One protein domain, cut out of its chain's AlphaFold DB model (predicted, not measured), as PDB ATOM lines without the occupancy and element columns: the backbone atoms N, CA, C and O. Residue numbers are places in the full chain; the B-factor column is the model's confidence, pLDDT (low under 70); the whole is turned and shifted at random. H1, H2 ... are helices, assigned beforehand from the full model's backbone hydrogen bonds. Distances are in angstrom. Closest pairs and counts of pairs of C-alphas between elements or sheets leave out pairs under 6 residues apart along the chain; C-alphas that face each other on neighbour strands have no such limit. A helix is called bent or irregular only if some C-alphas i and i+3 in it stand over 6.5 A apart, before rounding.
ATOM      1  N   LEU A 306     160.941 245.761 306.759       75.00
ATOM      2  CA  LEU A 306     159.787 246.312 306.031       75.00
ATOM      3  C   LEU A 306     160.156 247.607 305.287       75.00
ATOM      4  O   LEU A 306     159.876 247.731 304.099       75.00
ATOM      5  N   LYS A 307     160.894 248.524 305.928       78.88
ATOM      6  CA  LYS A 307     161.371 249.758 305.277       78.88
ATOM      7  C   LYS A 307     162.381 249.511 304.152       78.88
ATOM      8  O   LYS A 307     162.446 250.321 303.230       78.88
ATOM      9  N   LYS A 308     163.167 248.427 304.199       81.06
ATOM     10  CA  LYS A 308     164.018 248.013 303.065       81.06
ATOM     11  C   LYS A 308     163.162 247.483 301.916       81.06
ATOM     12  O   LYS A 308     163.392 247.877 300.779       81.06
ATOM     13  N   ILE A 309     162.164 246.650 302.218       78.56
ATOM     14  CA  ILE A 309     161.231 246.089 301.231       78.56
ATOM     15  C   ILE A 309     160.463 247.208 300.518       78.56
ATOM     16  O   ILE A 309     160.421 247.203 299.292       78.56
ATOM     17  N   ASP A 310     159.948 248.206 301.242       80.31
ATOM     18  CA  ASP A 310     159.298 249.385 300.647       80.31
ATOM     19  C   ASP A 310     160.257 250.153 299.713       80.31
ATOM     20  O   ASP A 310     159.904 250.484 298.579       80.31
ATOM     21  N   GLN A 311     161.509 250.370 300.139       82.00
ATOM     22  CA  GLN A 311     162.543 251.029 299.324       82.00
ATOM     23  C   GLN A 311     162.987 250.216 298.100       82.00
ATOM     24  O   GLN A 311     163.493 250.796 297.137       82.00
ATOM     25  N   GLU A 312     162.858 248.891 298.116       79.62
ATOM     26  CA  GLU A 312     163.091 248.042 296.943       79.62
ATOM     27  C   GLU A 312     161.865 248.002 296.024       79.62
ATOM     28  O   GLU A 312     162.026 248.046 294.806       79.62
ATOM     29  N   LEU A 313     160.651 248.045 296.579       77.94
ATOM     30  CA  LEU A 313     159.403 248.187 295.825       77.94
ATOM     31  C   LEU A 313     159.359 249.494 295.022       77.94
ATOM     32  O   LEU A 313     159.031 249.462 293.836       77.94
ATOM     33  N   ASP A 314     159.743 250.623 295.624       79.31
ATOM     34  CA  ASP A 314     159.805 251.914 294.927       79.31
ATOM     35  C   ASP A 314     160.882 251.941 293.826       79.31
ATOM     36  O   ASP A 314     160.654 252.529 292.767       79.31
ATOM     37  N   LYS A 315     162.023 251.254 294.009       81.44
ATOM     38  CA  LYS A 315     163.035 251.082 292.944       81.44
ATOM     39  C   LYS A 315     162.496 250.241 291.792       81.44
ATOM     40  O   LYS A 315     162.552 250.681 290.651       81.44
ATOM     41  N   ILE A 316     161.919 249.073 292.088       79.75
ATOM     42  CA  ILE A 316     161.330 248.179 291.078       79.75
ATOM     43  C   ILE A 316     160.234 248.909 290.293       79.75
ATOM     44  O   ILE A 316     160.148 248.767 289.078       79.75
ATOM     45  N   LYS A 317     159.421 249.726 290.966       80.69
ATOM     46  CA  LYS A 317     158.396 250.558 290.331       80.69
ATOM     47  C   LYS A 317     159.002 251.609 289.395       80.69
ATOM     48  O   LYS A 317     158.560 251.711 288.254       80.69
ATOM     49  N   LEU A 318     160.035 252.330 289.837       81.81
ATOM     50  CA  LEU A 318     160.759 253.296 289.005       81.81
ATOM     51  C   LEU A 318     161.407 252.626 287.780       81.81
ATOM     52  O   LEU A 318     161.327 253.160 286.677       81.81
ATOM     53  N   ASP A 319     161.996 251.441 287.948       76.38
ATOM     54  CA  ASP A 319     162.584 250.668 286.850       76.38
ATOM     55  C   ASP A 319     161.516 250.135 285.881       76.38
ATOM     56  O   ASP A 319     161.725 250.158 284.669       76.38
ATOM     57  N   VAL A 320     160.339 249.727 286.372       79.19
ATOM     58  CA  VAL A 320     159.185 249.357 285.532       79.19
ATOM     59  C   VAL A 320     158.672 250.553 284.725       79.19
ATOM     60  O   VAL A 320     158.441 250.401 283.525       79.19
ATOM     61  N   ASP A 321     158.553 251.738 285.326       74.69
ATOM     62  CA  ASP A 321     158.149 252.961 284.619       74.69
ATOM     63  C   ASP A 321     159.212 253.381 283.579       74.69
ATOM     64  O   ASP A 321     158.884 253.708 282.434       74.69
ATOM     65  N   ASN A 322     160.504 253.291 283.919       77.00
ATOM     66  CA  ASN A 322     161.619 253.531 282.994       77.00
ATOM     67  C   ASN A 322     161.622 252.541 281.817       77.00
ATOM     68  O   ASN A 322     161.767 252.950 280.662       77.00
ATOM     69  N   HIS A 323     161.418 251.247 282.079       77.62
ATOM     70  CA  HIS A 323     161.297 250.236 281.032       77.62
ATOM     71  C   HIS A 323     160.037 250.436 280.185       77.62
ATOM     72  O   HIS A 323     160.119 250.292 278.968       77.62
ATOM     73  N   GLY A 324     158.905 250.832 280.773       78.88
ATOM     74  CA  GLY A 324     157.689 251.188 280.037       78.88
ATOM     75  C   GLY A 324     157.924 252.334 279.048       78.88
ATOM     76  O   GLY A 324     157.585 252.216 277.869       78.88
ATOM     77  N   ASN A 325     158.603 253.395 279.492       74.81
ATOM     78  CA  ASN A 325     159.018 254.509 278.634       74.81
ATOM     79  C   ASN A 325     160.012 254.072 277.540       74.81
ATOM     80  O   ASN A 325     159.901 254.508 276.392       74.81
ATOM     81  N   HIS A 326     160.955 253.178 277.854       76.19
ATOM     82  CA  HIS A 326     161.886 252.632 276.864       76.19
ATOM     83  C   HIS A 326     161.179 251.758 275.815       76.19
ATOM     84  O   HIS A 326     161.421 251.927 274.622       76.19
ATOM     85  N   PHE A 327     160.254 250.882 276.221       79.44
ATOM     86  CA  PHE A 327     159.445 250.097 275.288       79.44
ATOM     87  C   PHE A 327     158.571 250.998 274.410       79.44
ATOM     88  O   PHE A 327     158.569 250.810 273.198       79.44
ATOM     89  N   ALA A 328     157.922 252.027 274.963       74.19
ATOM     90  CA  ALA A 328     157.163 253.003 274.177       74.19
ATOM     91  C   ALA A 328     158.034 253.719 273.122       74.19
ATOM     92  O   ALA A 328     157.605 253.906 271.983       74.19
ATOM     93  N   MET A 329     159.280 254.068 273.467       78.06
ATOM     94  CA  MET A 329     160.255 254.643 272.533       78.06
ATOM     95  C   MET A 329     160.666 253.650 271.430       78.06
ATOM     96  O   MET A 329     160.723 254.026 270.258       78.06
ATOM     97  N   VAL A 330     160.925 252.388 271.784       78.88
ATOM     98  CA  VAL A 330     161.314 251.336 270.829       78.88
ATOM     99  C   VAL A 330     160.152 250.960 269.905       78.88
ATOM    100  O   VAL A 330     160.366 250.838 268.703       78.88
ATOM    101  N   GLU A 331     158.920 250.849 270.411       78.62
ATOM    102  CA  GLU A 331     157.732 250.627 269.578       78.62
ATOM    103  C   GLU A 331     157.496 251.808 268.627       78.62
ATOM    104  O   GLU A 331     157.348 251.593 267.427       78.62
ATOM    105  N   ASN A 332     157.596 253.053 269.111       76.94
ATOM    106  CA  ASN A 332     157.536 254.243 268.257       76.94
ATOM    107  C   ASN A 332     158.619 254.239 267.156       76.94
ATOM    108  O   ASN A 332     158.348 254.661 266.032       76.94
ATOM    109  N   PHE A 333     159.832 253.751 267.437       82.06
ATOM    110  CA  PHE A 333     160.884 253.604 266.425       82.06
ATOM    111  C   PHE A 333     160.557 252.503 265.398       82.06
ATOM    112  O   PHE A 333     160.675 252.721 264.188       82.06
ATOM    113  N   VAL A 334     160.116 251.336 265.875       82.12
ATOM    114  CA  VAL A 334     159.790 250.162 265.053       82.12
ATOM    115  C   VAL A 334     158.590 250.418 264.141       82.12
ATOM    116  O   VAL A 334     158.662 250.102 262.957       82.12
ATOM    117  N   GLU A 335     157.511 251.010 264.651       80.56
ATOM    118  CA  GLU A 335     156.279 251.225 263.881       80.56
ATOM    119  C   GLU A 335     156.425 252.329 262.821       80.56
ATOM    120  O   GLU A 335     155.810 252.235 261.761       80.56
ATOM    121  N   LYS A 336     157.256 253.352 263.069       81.38
ATOM    122  CA  LYS A 336     157.287 254.583 262.253       81.38
ATOM    123  C   LYS A 336     158.508 254.671 261.335       81.38
ATOM    124  O   LYS A 336     158.378 254.972 260.150       81.38
ATOM    125  N   TYR A 337     159.702 254.359 261.844       84.69
ATOM    126  CA  TYR A 337     160.962 254.606 261.128       84.69
ATOM    127  C   TYR A 337     161.478 253.382 260.358       84.69
ATOM    128  O   TYR A 337     162.095 253.535 259.299       84.69
ATOM    129  N   ILE A 338     161.197 252.159 260.825       86.88
ATOM    130  CA  ILE A 338     161.582 250.941 260.093       86.88
ATOM    131  C   ILE A 338     160.851 250.819 258.739       86.88
ATOM    132  O   ILE A 338     161.539 250.528 257.758       86.88
ATOM    133  N   PRO A 339     159.537 251.103 258.598       89.31
ATOM    134  CA  PRO A 339     158.870 251.076 257.292       89.31
ATOM    135  C   PRO A 339     159.471 252.047 256.270       89.31
ATOM    136  O   PRO A 339     159.621 251.677 255.108       89.31
ATOM    137  N   ILE A 340     159.886 253.248 256.695       88.75
ATOM    138  CA  ILE A 340     160.587 254.220 255.837       88.75
ATOM    139  C   ILE A 340     161.937 253.659 255.382       88.75
ATOM    140  O   ILE A 340     162.252 253.699 254.192       88.75
ATOM    141  N   ARG A 341     162.722 253.078 256.300       90.12
ATOM    142  CA  ARG A 341     164.017 252.467 255.965       90.12
ATOM    143  C   ARG A 341     163.862 251.284 255.003       90.12
ATOM    144  O   ARG A 341     164.600 251.210 254.026       90.12
ATOM    145  N   ILE A 342     162.893 250.400 255.244       89.31
ATOM    146  CA  ILE A 342     162.591 249.259 254.368       89.31
ATOM    147  C   ILE A 342     162.126 249.745 252.989       89.31
ATOM    148  O   ILE A 342     162.628 249.255 251.982       89.31
ATOM    149  N   GLN A 343     161.223 250.731 252.924       90.25
ATOM    150  CA  GLN A 343     160.771 251.307 251.655       90.25
ATOM    151  C   GLN A 343     161.935 251.929 250.873       90.25
ATOM    152  O   GLN A 343     162.008 251.729 249.665       90.25
ATOM    153  N   SER A 344     162.864 252.611 251.550       90.38
ATOM    154  CA  SER A 344     164.079 253.157 250.933       90.38
ATOM    155  C   SER A 344     164.951 252.062 250.316       90.38
ATOM    156  O   SER A 344     165.250 252.118 249.128       90.38
ATOM    157  N   THR A 345     165.266 251.001 251.066       89.75
ATOM    158  CA  THR A 345     166.056 249.871 250.542       89.75
ATOM    159  C   THR A 345     165.338 249.127 249.406       89.75
ATOM    160  O   THR A 345     165.984 248.689 248.457       89.75
ATOM    161  N   ILE A 346     164.005 249.011 249.447       90.81
ATOM    162  CA  ILE A 346     163.214 248.440 248.344       90.81
ATOM    163  C   ILE A 346     163.289 249.335 247.100       90.81
ATOM    164  O   ILE A 346     163.552 248.824 246.011       90.81
ATOM    165  N   SER A 347     163.091 250.649 247.243       92.19
ATOM    166  CA  SER A 347     163.222 251.602 246.135       92.19
ATOM    167  C   SER A 347     164.625 251.571 245.533       92.19
ATOM    168  O   SER A 347     164.758 251.474 244.317       92.19
ATOM    169  N   GLU A 348     165.667 251.580 246.366       91.75
ATOM    170  CA  GLU A 348     167.070 251.509 245.957       91.75
ATOM    171  C   GLU A 348     167.340 250.249 245.118       91.75
ATOM    172  O   GLU A 348     167.756 250.354 243.962       91.75
ATOM    173  N   VAL A 349     167.010 249.060 245.635       92.06
ATOM    174  CA  VAL A 349     167.206 247.779 244.931       92.06
ATOM    175  C   VAL A 349     166.401 247.710 243.627       92.06
ATOM    176  O   VAL A 349     166.939 247.314 242.590       92.06
ATOM    177  N   LEU A 350     165.137 248.148 243.627       89.50
ATOM    178  CA  LEU A 350     164.327 248.213 242.404       89.50
ATOM    179  C   LEU A 350     164.885 249.234 241.400       89.50
ATOM    180  O   LEU A 350     164.845 248.987 240.194       89.50
ATOM    181  N   SER A 351     165.468 250.342 241.867       90.38
ATOM    182  CA  SER A 351     166.100 251.347 241.009       90.38
ATOM    183  C   SER A 351     167.354 250.819 240.308       90.38
ATOM    184  O   SER A 351     167.673 251.297 239.220       90.38
ATOM    185  N   PHE A 352     168.039 249.814 240.862       91.00
ATOM    186  CA  PHE A 352     169.142 249.132 240.183       91.00
ATOM    187  C   PHE A 352     168.644 248.125 239.139       91.00
ATOM    188  O   PHE A 352     169.169 248.111 238.025       91.00
ATOM    189  N   ILE A 353     167.625 247.323 239.471       92.81
ATOM    190  CA  ILE A 353     167.191 246.169 238.661       92.81
ATOM    191  C   ILE A 353     166.252 246.559 237.499       92.81
ATOM    192  O   ILE A 353     166.329 245.955 236.429       92.81
ATOM    193  N   LEU A 354     165.362 247.542 237.675       91.50
ATOM    194  CA  LEU A 354     164.326 247.855 236.678       91.50
ATOM    195  C   LEU A 354     164.869 248.593 235.433       91.50
ATOM    196  O   LEU A 354     165.798 249.399 235.535       91.50
ATOM    197  N   PRO A 355     164.276 248.396 234.239       90.38
ATOM    198  CA  PRO A 355     164.660 249.119 233.027       90.38
ATOM    199  C   PRO A 355     164.294 250.612 233.104       90.38
ATOM    200  O   PRO A 355     163.329 251.011 233.751       90.38
ATOM    201  N   TYR A 356     165.037 251.463 232.384       87.62
ATOM    202  CA  TYR A 356     164.953 252.934 232.488       87.62
ATOM    203  C   TYR A 356     163.527 253.515 232.368       87.62
ATOM    204  O   TYR A 356     163.168 254.421 233.115       87.62
ATOM    205  N   LYS A 357     162.680 252.956 231.489       86.56
ATOM    206  CA  LYS A 357     161.278 253.392 231.311       86.56
ATOM    207  C   LYS A 357     160.392 253.161 232.547       86.56
ATOM    208  O   LYS A 357     159.366 253.818 232.688       86.56
ATOM    209  N   GLU A 358     160.774 252.237 233.423       89.56
ATOM    210  CA  GLU A 358     160.029 251.874 234.633       89.56
ATOM    211  C   GLU A 358     160.582 252.572 235.880       89.56
ATOM    212  O   GLU A 358     159.807 252.865 236.789       89.56
ATOM    213  N   LYS A 359     161.865 252.968 235.887       89.44
ATOM    214  CA  LYS A 359     162.465 253.779 236.968       89.44
ATOM    215  C   LYS A 359     161.705 255.090 237.218       89.44
ATOM    216  O   LYS A 359     161.553 255.496 238.365       89.44
ATOM    217  N   ASN A 360     161.158 255.715 236.174       86.25
ATOM    218  CA  ASN A 360     160.337 256.924 236.325       86.25
ATOM    219  C   ASN A 360     159.023 256.638 237.080       86.25
ATOM    220  O   ASN A 360     158.682 257.371 238.003       86.25
ATOM    221  N   LYS A 361     158.339 255.529 236.757       89.19
ATOM    222  CA  LYS A 361     157.130 255.084 237.477       89.19
ATOM    223  C   LYS A 361     157.443 254.676 238.918       89.19
ATOM    224  O   LYS A 361     156.653 254.958 239.814       89.19
ATOM    225  N   LEU A 362     158.602 254.046 239.143       89.62
ATOM    226  CA  LEU A 362     159.101 253.755 240.485       89.62
ATOM    227  C   LEU A 362     159.286 255.051 241.283       89.62
ATOM    228  O   LEU A 362     158.797 255.111 242.399       89.62
ATOM    229  N   SER A 363     159.894 256.097 240.710       89.12
ATOM    230  CA  SER A 363     160.092 257.384 241.400       89.12
ATOM    231  C   SER A 363     158.776 258.121 241.706       89.12
ATOM    232  O   SER A 363     158.654 258.769 242.744       89.12
ATOM    233  N   GLU A 364     157.762 258.018 240.843       89.00
ATOM    234  CA  GLU A 364     156.415 258.545 241.127       89.00
ATOM    235  C   GLU A 364     155.733 257.782 242.274       89.00
ATOM    236  O   GLU A 364     155.207 258.399 243.205       89.00
ATOM    237  N   PHE A 365     155.788 256.445 242.247       92.25
ATOM    238  CA  PHE A 365     155.268 255.597 243.322       92.25
ATOM    239  C   PHE A 365     156.009 255.833 244.644       92.25
ATOM    240  O   PHE A 365     155.380 255.979 245.686       92.25
ATOM    241  N   GLU A 366     157.335 255.925 244.595       91.38
ATOM    242  CA  GLU A 366     158.228 256.214 245.714       91.38
ATOM    243  C   GLU A 366     157.894 257.555 246.370       91.38
ATOM    244  O   GLU A 366     157.678 257.598 247.579       91.38
ATOM    245  N   LYS A 367     157.767 258.637 245.589       90.50
ATOM    246  CA  LYS A 367     157.360 259.955 246.106       90.50
ATOM    247  C   LYS A 367     156.003 259.890 246.798       90.50
ATOM    248  O   LYS A 367     155.864 260.417 247.900       90.50
ATOM    249  N   LYS A 368     155.018 259.208 246.199       91.12
ATOM    250  CA  LYS A 368     153.703 259.018 246.828       91.12
ATOM    251  C   LYS A 368     153.811 258.204 248.119       91.12
ATOM    252  O   LYS A 368     153.230 258.583 249.131       91.12
ATOM    253  N   ARG A 369     154.569 257.105 248.109       89.62
ATOM    254  CA  ARG A 369     154.668 256.186 249.246       89.62
ATOM    255  C   ARG A 369     155.475 256.772 250.402       89.62
ATOM    256  O   ARG A 369     155.113 256.556 251.553       89.62
ATOM    257  N   PHE A 370     156.504 257.569 250.122       91.75
ATOM    258  CA  PHE A 370     157.170 258.370 251.144       91.75
ATOM    259  C   PHE A 370     156.299 259.519 251.645       91.75
ATOM    260  O   PHE A 370     156.370 259.804 252.832       91.75
ATOM    261  N   ALA A 371     155.462 260.154 250.819       88.94
ATOM    262  CA  ALA A 371     154.498 261.131 251.331       88.94
ATOM    263  C   ALA A 371     153.520 260.467 252.322       88.94
ATOM    264  O   ALA A 371     153.364 260.957 253.432       88.94
ATOM    265  N   GLU A 372     152.959 259.301 251.976       87.50
ATOM    266  CA  GLU A 372     152.111 258.498 252.875       87.50
ATOM    267  C   GLU A 372     152.830 258.114 254.185       87.50
ATOM    268  O   GLU A 372     152.263 258.263 255.264       87.50
ATOM    269  N   LEU A 373     154.081 257.642 254.116       87.50
ATOM    270  CA  LEU A 373     154.833 257.209 255.301       87.50
ATOM    271  C   LEU A 373     155.322 258.373 256.179       87.50
ATOM    272  O   LEU A 373     155.332 258.235 257.398       87.50
ATOM    273  N   HIS A 374     155.698 259.519 255.602       85.81
ATOM    274  CA  HIS A 374     156.042 260.706 256.390       85.81
ATOM    275  C   HIS A 374     154.796 261.375 256.983       85.81
ATOM    276  O   HIS A 374     154.877 261.888 258.094       85.81
ATOM    277  N   GLN A 375     153.638 261.319 256.312       85.12
ATOM    278  CA  GLN A 375     152.380 261.817 256.874       85.12
ATOM    279  C   GLN A 375     152.023 261.083 258.177       85.12
ATOM    280  O   GLN A 375     151.658 261.729 259.152       85.12
ATOM    281  N   ILE A 376     152.253 259.764 258.245       81.56
ATOM    282  CA  ILE A 376     152.081 258.960 259.472       81.56
ATOM    283  C   ILE A 376     152.999 259.429 260.622       81.56
ATOM    284  O   ILE A 376     152.654 259.227 261.778       81.56
ATOM    285  N   ILE A 377     154.139 260.070 260.338       81.81
ATOM    286  CA  ILE A 377     155.013 260.674 261.364       81.81
ATOM    287  C   ILE A 377     154.560 262.096 261.734       81.81
ATOM    288  O   ILE A 377     154.733 262.515 262.874       81.81
ATOM    289  N   LEU A 378     153.989 262.844 260.786       80.19
ATOM    290  CA  LEU A 378     153.531 264.223 260.987       80.19
ATOM    291  C   LEU A 378     152.160 264.320 261.680       80.19
ATOM    292  O   LEU A 378     151.870 265.340 262.297       80.19
ATOM    293  N   GLU A 379     151.334 263.275 261.595       77.81
ATOM    294  CA  GLU A 379     150.023 263.159 262.259       77.81
ATOM    295  C   GLU A 379     150.104 262.498 263.654       77.81
ATOM    296  O   GLU A 379     149.088 262.064 264.198       77.81
ATOM    297  N   ASP A 380     151.302 262.375 264.235       72.19
ATOM    298  CA  ASP A 380     151.549 261.546 265.416       72.19
ATOM    299  C   ASP A 380     151.752 262.358 266.710       72.19
ATOM    300  O   ASP A 380     152.779 263.007 266.907       72.19
ATOM    301  N   ASP A 381     150.797 262.249 267.643       64.88
ATOM    302  CA  ASP A 381     150.839 262.875 268.979       64.88
ATOM    303  C   ASP A 381     151.900 262.262 269.936       64.88
ATOM    304  O   ASP A 381     151.920 262.549 271.135       64.88
ATOM    305  N   GLY A 382     152.762 261.361 269.456       60.59
ATOM    306  CA  GLY A 382     153.812 260.678 270.219       60.59
ATOM    307  C   GLY A 382     153.355 259.427 270.985       60.59
ATOM    308  O   GLY A 382     154.198 258.658 271.455       60.59
ATOM    309  N   ILE A 383     152.044 259.190 271.097       60.16
ATOM    310  CA  ILE A 383     151.452 258.105 271.896       60.16
ATOM    311  C   ILE A 383     151.374 256.801 271.070       60.16
ATOM    312  O   ILE A 383     150.547 256.718 270.154       60.16
ATOM    313  N   PRO A 384     152.155 255.747 271.391       56.38
ATOM    314  CA  PRO A 384     152.120 254.495 270.638       56.38
ATOM    315  C   PRO A 384     150.731 253.843 270.672       56.38
ATOM    316  O   PRO A 384     150.066 253.765 271.712       56.38
ATOM    317  N   LYS A 385     150.300 253.338 269.510       56.94
ATOM    318  CA  LYS A 385     149.047 252.588 269.307       56.94
ATOM    319  C   LYS A 385     147.759 253.320 269.711       56.94
ATOM    320  O   LYS A 385     146.739 252.658 269.914       56.94
ATOM    321  N   LEU A 386     147.734 254.658 269.767       57.50
ATOM    322  CA  LEU A 386     146.535 255.437 270.129       57.50
ATOM    323  C   LEU A 386     145.281 255.029 269.324       57.50
ATOM    324  O   LEU A 386     144.206 254.850 269.896       57.50
ATOM    325  N   ALA A 387     145.424 254.782 268.017       56.59
ATOM    326  CA  ALA A 387     144.335 254.316 267.154       56.59
ATOM    327  C   ALA A 387     143.813 252.909 267.519       56.59
ATOM    328  O   ALA A 387     142.608 252.652 267.447       56.59
ATOM    329  N   GLU A 388     144.687 251.992 267.949       59.94
ATOM    330  CA  GLU A 388     144.285 250.648 268.375       59.94
ATOM    331  C   GLU A 388     143.728 250.643 269.805       59.94
ATOM    332  O   GLU A 388     142.753 249.944 270.080       59.94
ATOM    333  N   GLN A 389     144.244 251.497 270.693       55.94
ATOM    334  CA  GLN A 389     143.642 251.753 272.002       55.94
ATOM    335  C   GLN A 389     142.231 252.343 271.850       55.94
ATOM    336  O   GLN A 389     141.293 251.834 272.464       55.94
ATOM    337  N   LEU A 390     142.034 253.325 270.961       59.12
ATOM    338  CA  LEU A 390     140.711 253.850 270.598       59.12
ATOM    339  C   LEU A 390     139.796 252.759 270.029       59.12
ATOM    340  O   LEU A 390     138.636 252.672 270.427       59.12
ATOM    341  N   LYS A 391     140.304 251.881 269.155       67.06
ATOM    342  CA  LYS A 391     139.554 250.733 268.617       67.06
ATOM    343  C   LYS A 391     139.143 249.747 269.719       67.06
ATOM    344  O   LYS A 391     137.987 249.327 269.753       67.06
ATOM    345  N   GLN A 392     140.036 249.434 270.660       63.12
ATOM    346  CA  GLN A 392     139.718 248.604 271.824       63.12
ATOM    347  C   GLN A 392     138.717 249.275 272.771       63.12
ATOM    348  O   GLN A 392     137.832 248.596 273.281       63.12
ATOM    349  N   ILE A 393     138.829 250.584 273.016       63.00
ATOM    350  CA  ILE A 393     137.873 251.351 273.829       63.00
ATOM    351  C   ILE A 393     136.498 251.358 273.150       63.00
ATOM    352  O   ILE A 393     135.494 251.121 273.819       63.00
ATOM    353  N   ARG A 394     136.449 251.536 271.822       64.62
ATOM    354  CA  ARG A 394     135.218 251.473 271.023       64.62
ATOM    355  C   ARG A 394     134.544 250.108 271.163       64.62
ATOM    356  O   ARG A 394     133.407 250.066 271.616       64.62
ATOM    357  N   MET A 395     135.271 249.007 270.937       63.19
ATOM    358  CA  MET A 395     134.752 247.647 271.163       63.19
ATOM    359  C   MET A 395     134.294 247.426 272.616       63.19
ATOM    360  O   MET A 395     133.186 246.951 272.850       63.19
ATOM    361  N   LYS A 396     135.087 247.851 273.611       63.47
ATOM    362  CA  LYS A 396     134.740 247.748 275.044       63.47
ATOM    363  C   LYS A 396     133.513 248.588 275.438       63.47
ATOM    364  O   LYS A 396     132.901 248.294 276.465       63.47
ATOM    365  N   MET A 397     133.135 249.607 274.662       57.88
ATOM    366  CA  MET A 397     131.865 250.329 274.820       57.88
ATOM    367  C   MET A 397     130.714 249.685 274.036       57.88
ATOM    368  O   MET A 397     129.593 249.650 274.539       57.88
ATOM    369  N   GLU A 398     130.984 249.122 272.862       62.53
ATOM    370  CA  GLU A 398     130.000 248.466 271.988       62.53
ATOM    371  C   GLU A 398     129.513 247.113 272.561       62.53
ATOM    372  O   GLU A 398     128.337 246.771 272.443       62.53
ATOM    373  N   ASP A 399     130.358 246.407 273.326       55.41
ATOM    374  CA  ASP A 399     130.003 245.189 274.081       55.41
ATOM    375  C   ASP A 399     129.159 245.447 275.355       55.41
ATOM    376  O   ASP A 399     128.425 244.560 275.820       55.41
ATOM    377  N   ARG A 400     129.230 246.650 275.953       53.41
ATOM    378  CA  ARG A 400     128.510 246.988 277.206       53.41
ATOM    379  C   ARG A 400     126.986 246.783 277.139       53.41
ATOM    380  O   ARG A 400     126.455 246.187 278.088       53.41
ATOM    381  N   PRO A 401     126.247 247.216 276.094       54.47
ATOM    382  CA  PRO A 401     124.806 246.959 276.000       54.47
ATOM    383  C   PRO A 401     124.453 245.467 275.869       54.47
ATOM    384  O   PRO A 401     123.393 245.052 276.340       54.47
ATOM    385  N   TYR A 402     125.326 244.631 275.295       56.28
ATOM    386  CA  TYR A 402     125.052 243.198 275.139       56.28
ATOM    387  C   TYR A 402     125.299 242.401 276.428       56.28
ATOM    388  O   TYR A 402     124.447 241.604 276.832       56.28
ATOM    389  N   GLN A 403     126.419 242.642 277.119       56.06
ATOM    390  CA  GLN A 403     126.730 241.980 278.395       56.06
ATOM    391  C   GLN A 403     125.696 242.311 279.484       56.06
ATOM    392  O   GLN A 403     125.194 241.411 280.163       56.06
ATOM    393  N   SER A 404     125.325 243.588 279.621       56.97
ATOM    394  CA  SER A 404     124.333 244.040 280.609       56.97
ATOM    395  C   SER A 404     122.948 243.428 280.365       56.97
ATOM    396  O   SER A 404     122.377 242.828 281.278       56.97
ATOM    397  N   LYS A 405     122.443 243.463 279.123       56.78
ATOM    398  CA  LYS A 405     121.148 242.864 278.754       56.78
ATOM    399  C   LYS A 405     121.128 241.342 278.948       56.78
ATOM    400  O   LYS A 405     120.114 240.797 279.386       56.78
ATOM    401  N   LYS A 406     122.248 240.652 278.699       62.12
ATOM    402  CA  LYS A 406     122.398 239.204 278.937       62.12
ATOM    403  C   LYS A 406     122.438 238.857 280.432       62.12
ATOM    404  O   LYS A 406     121.814 237.877 280.833       62.12
ATOM    405  N   LYS A 407     123.100 239.673 281.262       61.69
ATOM    406  CA  LYS A 407     123.137 239.509 282.729       61.69
ATOM    407  C   LYS A 407     121.769 239.788 283.370       61.69
ATOM    408  O   LYS A 407     121.343 239.022 284.229       61.69
ATOM    409  N   LEU A 408     121.040 240.795 282.879       57.72
ATOM    410  CA  LEU A 408     119.666 241.092 283.301       57.72
ATOM    411  C   LEU A 408     118.696 239.956 282.925       57.72
ATOM    412  O   LEU A 408     117.973 239.459 283.782       57.72
ATOM    413  N   MET A 409     118.743 239.458 281.682       59.75
ATOM    414  CA  MET A 409     117.980 238.271 281.254       59.75
ATOM    415  C   MET A 409     118.307 237.013 282.078       59.75
ATOM    416  O   MET A 409     117.422 236.188 282.304       59.75
ATOM    417  N   ALA A 410     119.550 236.854 282.542       62.38
ATOM    418  CA  ALA A 410     119.946 235.738 283.400       62.38
ATOM    419  C   ALA A 410     119.394 235.849 284.836       62.38
ATOM    420  O   ALA A 410     119.090 234.819 285.433       62.38
ATOM    421  N   MET A 411     119.219 237.066 285.367       59.00
ATOM    422  CA  MET A 411     118.518 237.306 286.638       59.00
ATOM    423  C   MET A 411     117.008 237.079 286.494       59.00
ATOM    424  O   MET A 411     116.434 236.294 287.243       59.00
ATOM    425  N   VAL A 412     116.374 237.661 285.469       65.00
ATOM    426  CA  VAL A 412     114.929 237.499 285.206       65.00
ATOM    427  C   VAL A 412     114.544 236.025 285.005       65.00
ATOM    428  O   VAL A 412     113.487 235.599 285.458       65.00
ATOM    429  N   ARG A 413     115.418 235.207 284.400       62.56
ATOM    430  CA  ARG A 413     115.211 233.751 284.252       62.56
ATOM    431  C   ARG A 413     115.537 232.910 285.493       62.56
ATOM    432  O   ARG A 413     115.310 231.704 285.447       62.56
TER     433      ARG A 413
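What this domain is: This is residues 306 to 413 of the 1134 residues of an uncharacterized protein of Oxytricha trifallax (UniProt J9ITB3). The domain is shaped like a Y: a helical hairpin of H1b and H2 makes the stem, and two arms spread from its open end. One arm is H1a, the first part of the long bent helix H1, and the other is H3 followed by H4; residues 306 to 326 and 386 to 413 stick out free. The printed part has 108 residues, with four named helices in the order H1, H2, H3, H4, no named strand, and the class all helix. It is extended, with a radius of gyration of the C-alphas of 24.2 A, and flat, spanning 71 by 53 by 22 A.

How they stand to each other: By its hydrogen bonds H1, residues 306 to 353, was assigned as one helix, but it is bent: C-alphas 335 and 338 are 6.5 A apart. Its arms, H1a with residues 306 to 335 and H1b with residues 338 to 353, stand at a shallow tilt of 29 degrees. H1b and H2, residues 356 to 378, touch and form a hairpin, opposite ways at a shallow tilt of 6 degrees; their closest C-alphas, of Ser 351 and Lys 359, are 6.0 A apart. H3, residues 386 to 398, is apart from H1a, H1b and H2. H4, residues 400 to 412, meets H3 only through their link. Every O i to N i+4 pair is within hydrogen-bond range in H1a, H1b, H3 and H4, and 16 of 19 are in H2.

Where its parts are: H1a is 42.6 A long from C-alpha 306 at (159.787, 246.312, 306.031), and H1b 22.7 A. H2 is 32.7 A long from C-alpha 356 at (164.953, 252.934, 232.488). H3 measures 18.0 A and H4 18.4 A, to C-alpha 412 at (114.929, 237.499, 285.206).

The domain as a whole: The C-alphas farthest apart, of Leu 306 and Lys 357, are 75.1 A apart. The printed part has no cut, and no link is long. Residues 381 to 413 have pLDDT under 70.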